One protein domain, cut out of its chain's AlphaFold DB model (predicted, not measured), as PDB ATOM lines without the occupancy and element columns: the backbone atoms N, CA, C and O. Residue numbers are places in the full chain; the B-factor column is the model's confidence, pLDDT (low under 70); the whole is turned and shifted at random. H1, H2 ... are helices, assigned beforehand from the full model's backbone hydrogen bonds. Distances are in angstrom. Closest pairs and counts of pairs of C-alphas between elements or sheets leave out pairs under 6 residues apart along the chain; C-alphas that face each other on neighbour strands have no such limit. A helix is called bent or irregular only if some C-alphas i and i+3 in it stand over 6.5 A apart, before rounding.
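AT A GLANCE: This is residues 94 to 141 of the 185 residues of an uncharacterized protein of Aspergillus campestris IBT 28561 (UniProt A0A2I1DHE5). Two helices make a wide, open V: the longer H1 is one arm, the shorter H2 the other, and a short loop of residues 118 to 125 makes the corner. The arms do not fold back on each other. The printed part has 48 residues with two named helices, H1 then H2, and no named strand; the class is all helix. It is extended, with a radius of gyration of the C-alphas of 17.9 A, and flat, spanning 52 by 28 by 10 A.

HOW THE PARTS SIT: Start with H1, residues 94 to 117; it is apart from H2, residues 126 to 140. A short link of 8 residues joins them. Residues 94 to 141 stand free. In H2 every O i to N i+4 pair is within hydrogen-bond range; in H1, 19 of 20 are.

IN THESE COORDINATES: Find C-alpha 94 at (110.427, -20.209, 38.241); from there H1 runs 34.6 A to C-alpha 117. H1 is neither bent nor irregular, but only just: C-alphas 107 and 110 are 6.1 A apart. Look next at C-alpha 126, where H2 begins; it runs 20.7 A to C-alpha 140 at (61.330, -13.310, 28.268).

THE WHOLE: The C-alphas of His 94 and Glu 139, the two farthest apart, are 52.4 A apart. The printed part has no cut. Mean pLDDT of the printed part is 76.5; residues 118 to 130, 134 and 136 to 141 are under 70.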
ATOM      1  N   HIS A  94     111.014 -18.962  37.747       79.25
ATOM      2  CA  HIS A  94     110.427 -20.209  38.241       79.25
ATOM      3  C   HIS A  94     109.608 -19.980  39.514       79.25
ATOM      4  O   HIS A  94     108.548 -20.583  39.665       79.25
ATOM      5  N   TYR A  95     110.039 -19.045  40.363       84.50
ATOM      6  CA  TYR A  95     109.340 -18.681  41.593       84.50
ATOM      7  C   TYR A  95     107.906 -18.199  41.340       84.50
ATOM      8  O   TYR A  95     106.970 -18.723  41.939       84.50
ATOM      9  N   ASN A  96     107.708 -17.288  40.380       87.00
ATOM     10  CA  ASN A  96     106.372 -16.763  40.073       87.00
ATOM     11  C   ASN A  96     105.416 -17.851  39.569       87.00
ATOM     12  O   ASN A  96     104.239 -17.841  39.908       87.00
ATOM     13  N   ARG A  97     105.914 -18.817  38.788       88.62
ATOM     14  CA  ARG A  97     105.086 -19.927  38.292       88.62
ATOM     15  C   ARG A  97     104.636 -20.841  39.426       88.62
ATOM     16  O   ARG A  97     103.468 -21.196  39.480       88.62
ATOM     17  N   VAL A  98     105.543 -21.192  40.336       92.62
ATOM     18  CA  VAL A  98     105.216 -22.040  41.493       92.62
ATOM     19  C   VAL A  98     104.265 -21.318  42.449       92.62
ATOM     20  O   VAL A  98     103.344 -21.936  42.969       92.62
ATOM     21  N   TYR A  99     104.445 -20.009  42.631       93.50
ATOM     22  CA  TYR A  99     103.578 -19.196  43.478       93.50
ATOM     23  C   TYR A  99     102.143 -19.106  42.940       93.50
ATOM     24  O   TYR A  99     101.197 -19.357  43.684       93.50
ATOM     25  N   LEU A 100     101.980 -18.816  41.642       93.00
ATOM     26  CA  LEU A 100     100.662 -18.768  40.999       93.00
ATOM     27  C   LEU A 100      99.963 -20.133  41.054       93.00
ATOM     28  O   LEU A 100      98.813 -20.203  41.469       93.00
ATOM     29  N   LEU A 101     100.681 -21.221  40.750       93.75
ATOM     30  CA  LEU A 101     100.130 -22.579  40.843       93.75
ATOM     31  C   LEU A 101      99.729 -22.949  42.277       93.75
ATOM     32  O   LEU A 101      98.704 -23.593  42.482       93.75
ATOM     33  N   GLY A 102     100.516 -22.543  43.274       95.31
ATOM     34  CA  GLY A 102     100.179 -22.761  44.679       95.31
ATOM     35  C   GLY A 102      98.898 -22.036  45.090       95.31
ATOM     36  O   GLY A 102      98.061 -22.622  45.773       95.31
ATOM     37  N   LEU A 103      98.719 -20.791  44.641       96.06
ATOM     38  CA  LEU A 103      97.523 -19.995  44.921       96.06
ATOM     39  C   LEU A 103      96.282 -20.548  44.201       96.06
ATOM     40  O   LEU A 103      95.221 -20.642  44.816       96.06
ATOM     41  N   ASP A 104      96.429 -20.996  42.953       95.12
ATOM     42  CA  ASP A 104      95.353 -21.652  42.204       95.12
ATOM     43  C   ASP A 104      94.887 -22.931  42.909       95.12
ATOM     44  O   ASP A 104      93.693 -23.116  43.146       95.12
ATOM     45  N   ILE A 105      95.818 -23.799  43.318       95.81
ATOM     46  CA  ILE A 105      95.479 -25.033  44.041       95.81
ATOM     47  C   ILE A 105      94.839 -24.709  45.397       95.81
ATOM     48  O   ILE A 105      93.878 -25.369  45.786       95.81
ATOM     49  N   LEU A 106      95.320 -23.679  46.099       96.38
ATOM     50  CA  LEU A 106      94.780 -23.267  47.396       96.38
ATOM     51  C   LEU A 106      93.315 -22.813  47.313       96.38
ATOM     52  O   LEU A 106      92.571 -23.035  48.264       96.38
ATOM     53  N   ILE A 107      92.895 -22.202  46.203       95.62
ATOM     54  CA  ILE A 107      91.505 -21.761  45.991       95.62
ATOM     55  C   ILE A 107      90.648 -22.892  45.408       95.62
ATOM     56  O   ILE A 107      89.489 -23.062  45.794       95.62
ATOM     57  N   LEU A 108      91.207 -23.703  44.508       93.62
ATOM     58  CA  LEU A 108      90.483 -24.809  43.881       93.62
ATOM     59  C   LEU A 108      90.237 -25.976  44.841       93.62
ATOM     60  O   LEU A 108      89.206 -26.631  44.734       93.62
ATOM     61  N   LEU A 109      91.134 -26.228  45.794       95.31
ATOM     62  CA  LEU A 109      90.985 -27.302  46.778       95.31
ATOM     63  C   LEU A 109      89.717 -27.156  47.648       95.31
ATOM     64  O   LEU A 109      88.918 -28.094  47.675       95.31
ATOM     65  N   PRO A 110      89.458 -26.019  48.326       93.44
ATOM     66  CA  PRO A 110      88.225 -25.833  49.083       93.44
ATOM     67  C   PRO A 110      87.000 -25.774  48.171       93.44
ATOM     68  O   PRO A 110      85.948 -26.270  48.562       93.44
ATOM     69  N   LEU A 111      87.123 -25.238  46.949       89.00
ATOM     70  CA  LEU A 111      86.025 -25.223  45.981       89.00
ATOM     71  C   LEU A 111      85.631 -26.641  45.544       89.00
ATOM     72  O   LEU A 111      84.447 -26.949  45.447       89.00
ATOM     73  N   ALA A 112      86.610 -27.521  45.336       89.50
ATOM     74  CA  ALA A 112      86.387 -28.921  44.997       89.50
ATOM     75  C   ALA A 112      85.775 -29.699  46.169       89.50
ATOM     76  O   ALA A 112      84.855 -30.485  45.961       89.50
ATOM     77  N   ILE A 113      86.228 -29.451  47.402       90.88
ATOM     78  CA  ILE A 113      85.634 -30.053  48.607       90.88
ATOM     79  C   ILE A 113      84.191 -29.563  48.791       90.88
ATOM     80  O   ILE A 113      83.296 -30.360  49.066       90.88
ATOM     81  N   TYR A 114      83.950 -28.268  48.584       87.00
ATOM     82  CA  TYR A 114      82.615 -27.677  48.626       87.00
ATOM     83  C   TYR A 114      81.693 -28.281  47.558       87.00
ATOM     84  O   TYR A 114      80.565 -28.660  47.865       87.00
ATOM     85  N   ALA A 115      82.189 -28.448  46.329       80.31
ATOM     86  CA  ALA A 115      81.464 -29.079  45.228       80.31
ATOM     87  C   ALA A 115      81.195 -30.576  45.468       80.31
ATOM     88  O   ALA A 115      80.115 -31.081  45.171       80.31
ATOM     89  N   ALA A 116      82.156 -31.300  46.046       81.94
ATOM     90  CA  ALA A 116      81.979 -32.702  46.410       81.94
ATOM     91  C   ALA A 116      80.940 -32.865  47.532       81.94
ATOM     92  O   ALA A 116      80.133 -33.792  47.492       81.94
ATOM     93  N   GLY A 117      80.904 -31.934  48.491       79.81
ATOM     94  CA  GLY A 117      79.873 -31.877  49.530       79.81
ATOM     95  C   GLY A 117      78.483 -31.497  49.005       79.81
ATOM     96  O   GLY A 117      77.478 -31.898  49.590       79.81
ATOM     97  N   SER A 118      78.406 -30.776  47.883       65.75
ATOM     98  CA  SER A 118      77.150 -30.394  47.224       65.75
ATOM     99  C   SER A 118      76.686 -31.368  46.129       65.75
ATOM    100  O   SER A 118      75.651 -31.136  45.503       65.75
ATOM    101  N   SER A 119      77.368 -32.509  45.958       57.75
ATOM    102  CA  SER A 119      76.999 -33.586  45.017       57.75
ATOM    103  C   SER A 119      75.615 -34.211  45.264       57.75
ATOM    104  O   SER A 119      75.066 -34.864  44.381       57.75
ATOM    105  N   LEU A 120      75.000 -33.966  46.425       58.28
ATOM    106  CA  LEU A 120      73.681 -34.500  46.778       58.28
ATOM    107  C   LEU A 120      72.491 -33.691  46.236       58.28
ATOM    108  O   LEU A 120      71.357 -34.149  46.362       58.28
ATOM    109  N   TRP A 121      72.712 -32.527  45.614       54.72
ATOM    110  CA  TRP A 121      71.618 -31.709  45.068       54.72
ATOM    111  C   TRP A 121      71.575 -31.631  43.537       54.72
ATOM    112  O   TRP A 121      70.579 -31.155  42.996       54.72
ATOM    113  N   THR A 122      72.582 -32.147  42.821       58.25
ATOM    114  CA  THR A 122      72.755 -31.869  41.378       58.25
ATOM    115  C   THR A 122      72.467 -33.043  40.440       58.25
ATOM    116  O   THR A 122      72.388 -32.829  39.238       58.25
ATOM    117  N   GLU A 123      72.215 -34.263  40.926       58.34
ATOM    118  CA  GLU A 123      71.845 -35.379  40.027       58.34
ATOM    119  C   GLU A 123      70.453 -35.212  39.390       58.34
ATOM    120  O   GLU A 123      70.179 -35.764  38.326       58.34
ATOM    121  N   LYS A 124      69.559 -34.423  40.003       55.00
ATOM    122  CA  LYS A 124      68.216 -34.152  39.453       55.00
ATOM    123  C   LYS A 124      67.953 -32.699  39.076       55.00
ATOM    124  O   LYS A 124      66.950 -32.438  38.413       55.00
ATOM    125  N   LEU A 125      68.816 -31.764  39.473       56.16
ATOM    126  CA  LEU A 125      68.596 -30.348  39.182       56.16
ATOM    127  C   LEU A 125      69.160 -29.906  37.831       56.16
ATOM    128  O   LEU A 125      68.580 -29.001  37.250       56.16
ATOM    129  N   ASP A 126      70.220 -30.506  37.288       64.38
ATOM    130  CA  ASP A 126      70.929 -29.823  36.195       64.38
ATOM    131  C   ASP A 126      70.180 -29.862  34.853       64.38
ATOM    132  O   ASP A 126      69.989 -28.831  34.221       64.38
ATOM    133  N   SER A 127      69.607 -30.996  34.438       65.88
ATOM    134  CA  SER A 127      68.918 -31.060  33.135       65.88
ATOM    135  C   SER A 127      67.518 -30.432  33.144       65.88
ATOM    136  O   SER A 127      67.146 -29.724  32.207       65.88
ATOM    137  N   PHE A 128      66.727 -30.638  34.206       65.69
ATOM    138  CA  PHE A 128      65.356 -30.119  34.274       65.69
ATOM    139  C   PHE A 128      65.308 -28.645  34.695       65.69
ATOM    140  O   PHE A 128      64.472 -27.901  34.175       65.69
ATOM    141  N   ALA A 129      66.207 -28.191  35.580       67.12
ATOM    142  CA  ALA A 129      66.311 -26.765  35.886       67.12
ATOM    143  C   ALA A 129      66.912 -25.998  34.706       67.12
ATOM    144  O   ALA A 129      66.392 -24.935  34.384       67.12
ATOM    145  N   MET A 130      67.897 -26.547  33.983       66.38
ATOM    146  CA  MET A 130      68.383 -25.932  32.741       66.38
ATOM    147  C   MET A 130      67.289 -25.888  31.661       66.38
ATOM    148  O   MET A 130      67.137 -24.863  30.998       66.38
ATOM    149  N   MET A 131      66.443 -26.923  31.545       70.94
ATOM    150  CA  MET A 131      65.277 -26.899  30.647       70.94
ATOM    151  C   MET A 131      64.245 -25.838  31.058       70.94
ATOM    152  O   MET A 131      63.713 -25.127  30.208       70.94
ATOM    153  N   ARG A 132      63.958 -25.699  32.358       70.50
ATOM    154  CA  ARG A 132      62.993 -24.713  32.870       70.50
ATOM    155  C   ARG A 132      63.523 -23.284  32.807       70.50
ATOM    156  O   ARG A 132      62.761 -22.396  32.451       70.50
ATOM    157  N   ILE A 133      64.803 -23.061  33.084       75.56
ATOM    158  CA  ILE A 133      65.461 -21.761  32.911       75.56
ATOM    159  C   ILE A 133      65.501 -21.402  31.423       75.56
ATOM    160  O   ILE A 133      65.165 -20.278  31.073       75.56
ATOM    161  N   GLY A 134      65.796 -22.364  30.543       69.88
ATOM    162  CA  GLY A 134      65.709 -22.184  29.092       69.88
ATOM    163  C   GLY A 134      64.296 -21.838  28.614       69.88
ATOM    164  O   GLY A 134      64.140 -20.950  27.783       69.88
ATOM    165  N   ALA A 135      63.262 -22.467  29.181       70.38
ATOM    166  CA  ALA A 135      61.862 -22.181  28.861       70.38
ATOM    167  C   ALA A 135      61.389 -20.814  29.394       70.38
ATOM    168  O   ALA A 135      60.743 -20.066  28.670       70.38
ATOM    169  N   VAL A 136      61.753 -20.449  30.628       67.81
ATOM    170  CA  VAL A 136      61.399 -19.148  31.230       67.81
ATOM    171  C   VAL A 136      62.167 -17.998  30.567       67.81
ATOM    172  O   VAL A 136      61.645 -16.893  30.422       67.81
ATOM    173  N   VAL A 137      63.399 -18.246  30.115       60.12
ATOM    174  CA  VAL A 137      64.153 -17.292  29.296       60.12
ATOM    175  C   VAL A 137      63.543 -17.194  27.898       60.12
ATOM    176  O   VAL A 137      63.394 -16.080  27.418       60.12
ATOM    177  N   ALA A 138      63.088 -18.292  27.287       57.97
ATOM    178  CA  ALA A 138      62.361 -18.257  26.012       57.97
ATOM    179  C   ALA A 138      61.022 -17.496  26.078       57.97
ATOM    180  O   ALA A 138      60.561 -16.992  25.058       57.97
ATOM    181  N   GLU A 139      60.406 -17.366  27.257       58.84
ATOM    182  CA  GLU A 139      59.243 -16.489  27.453       58.84
ATOM    183  C   GLU A 139      59.630 -15.002  27.580       58.84
ATOM    184  O   GLU A 139      58.837 -14.130  27.223       58.84
ATOM    185  N   LYS A 140      60.841 -14.690  28.067       56.97
ATOM    186  CA  LYS A 140      61.330 -13.310  28.268       56.97
ATOM    187  C   LYS A 140      62.160 -12.744  27.118       56.97
ATOM    188  O   LYS A 140      62.208 -11.524  26.971       56.97
ATOM    189  N   VAL A 141      62.802 -13.582  26.309       52.22
ATOM    190  CA  VAL A 141      63.351 -13.177  25.013       52.22
ATOM    191  C   VAL A 141      62.387 -13.636  23.934       52.22
ATOM    192  O   VAL A 141      62.152 -14.835  23.808       52.22
TER     193      VAL A 141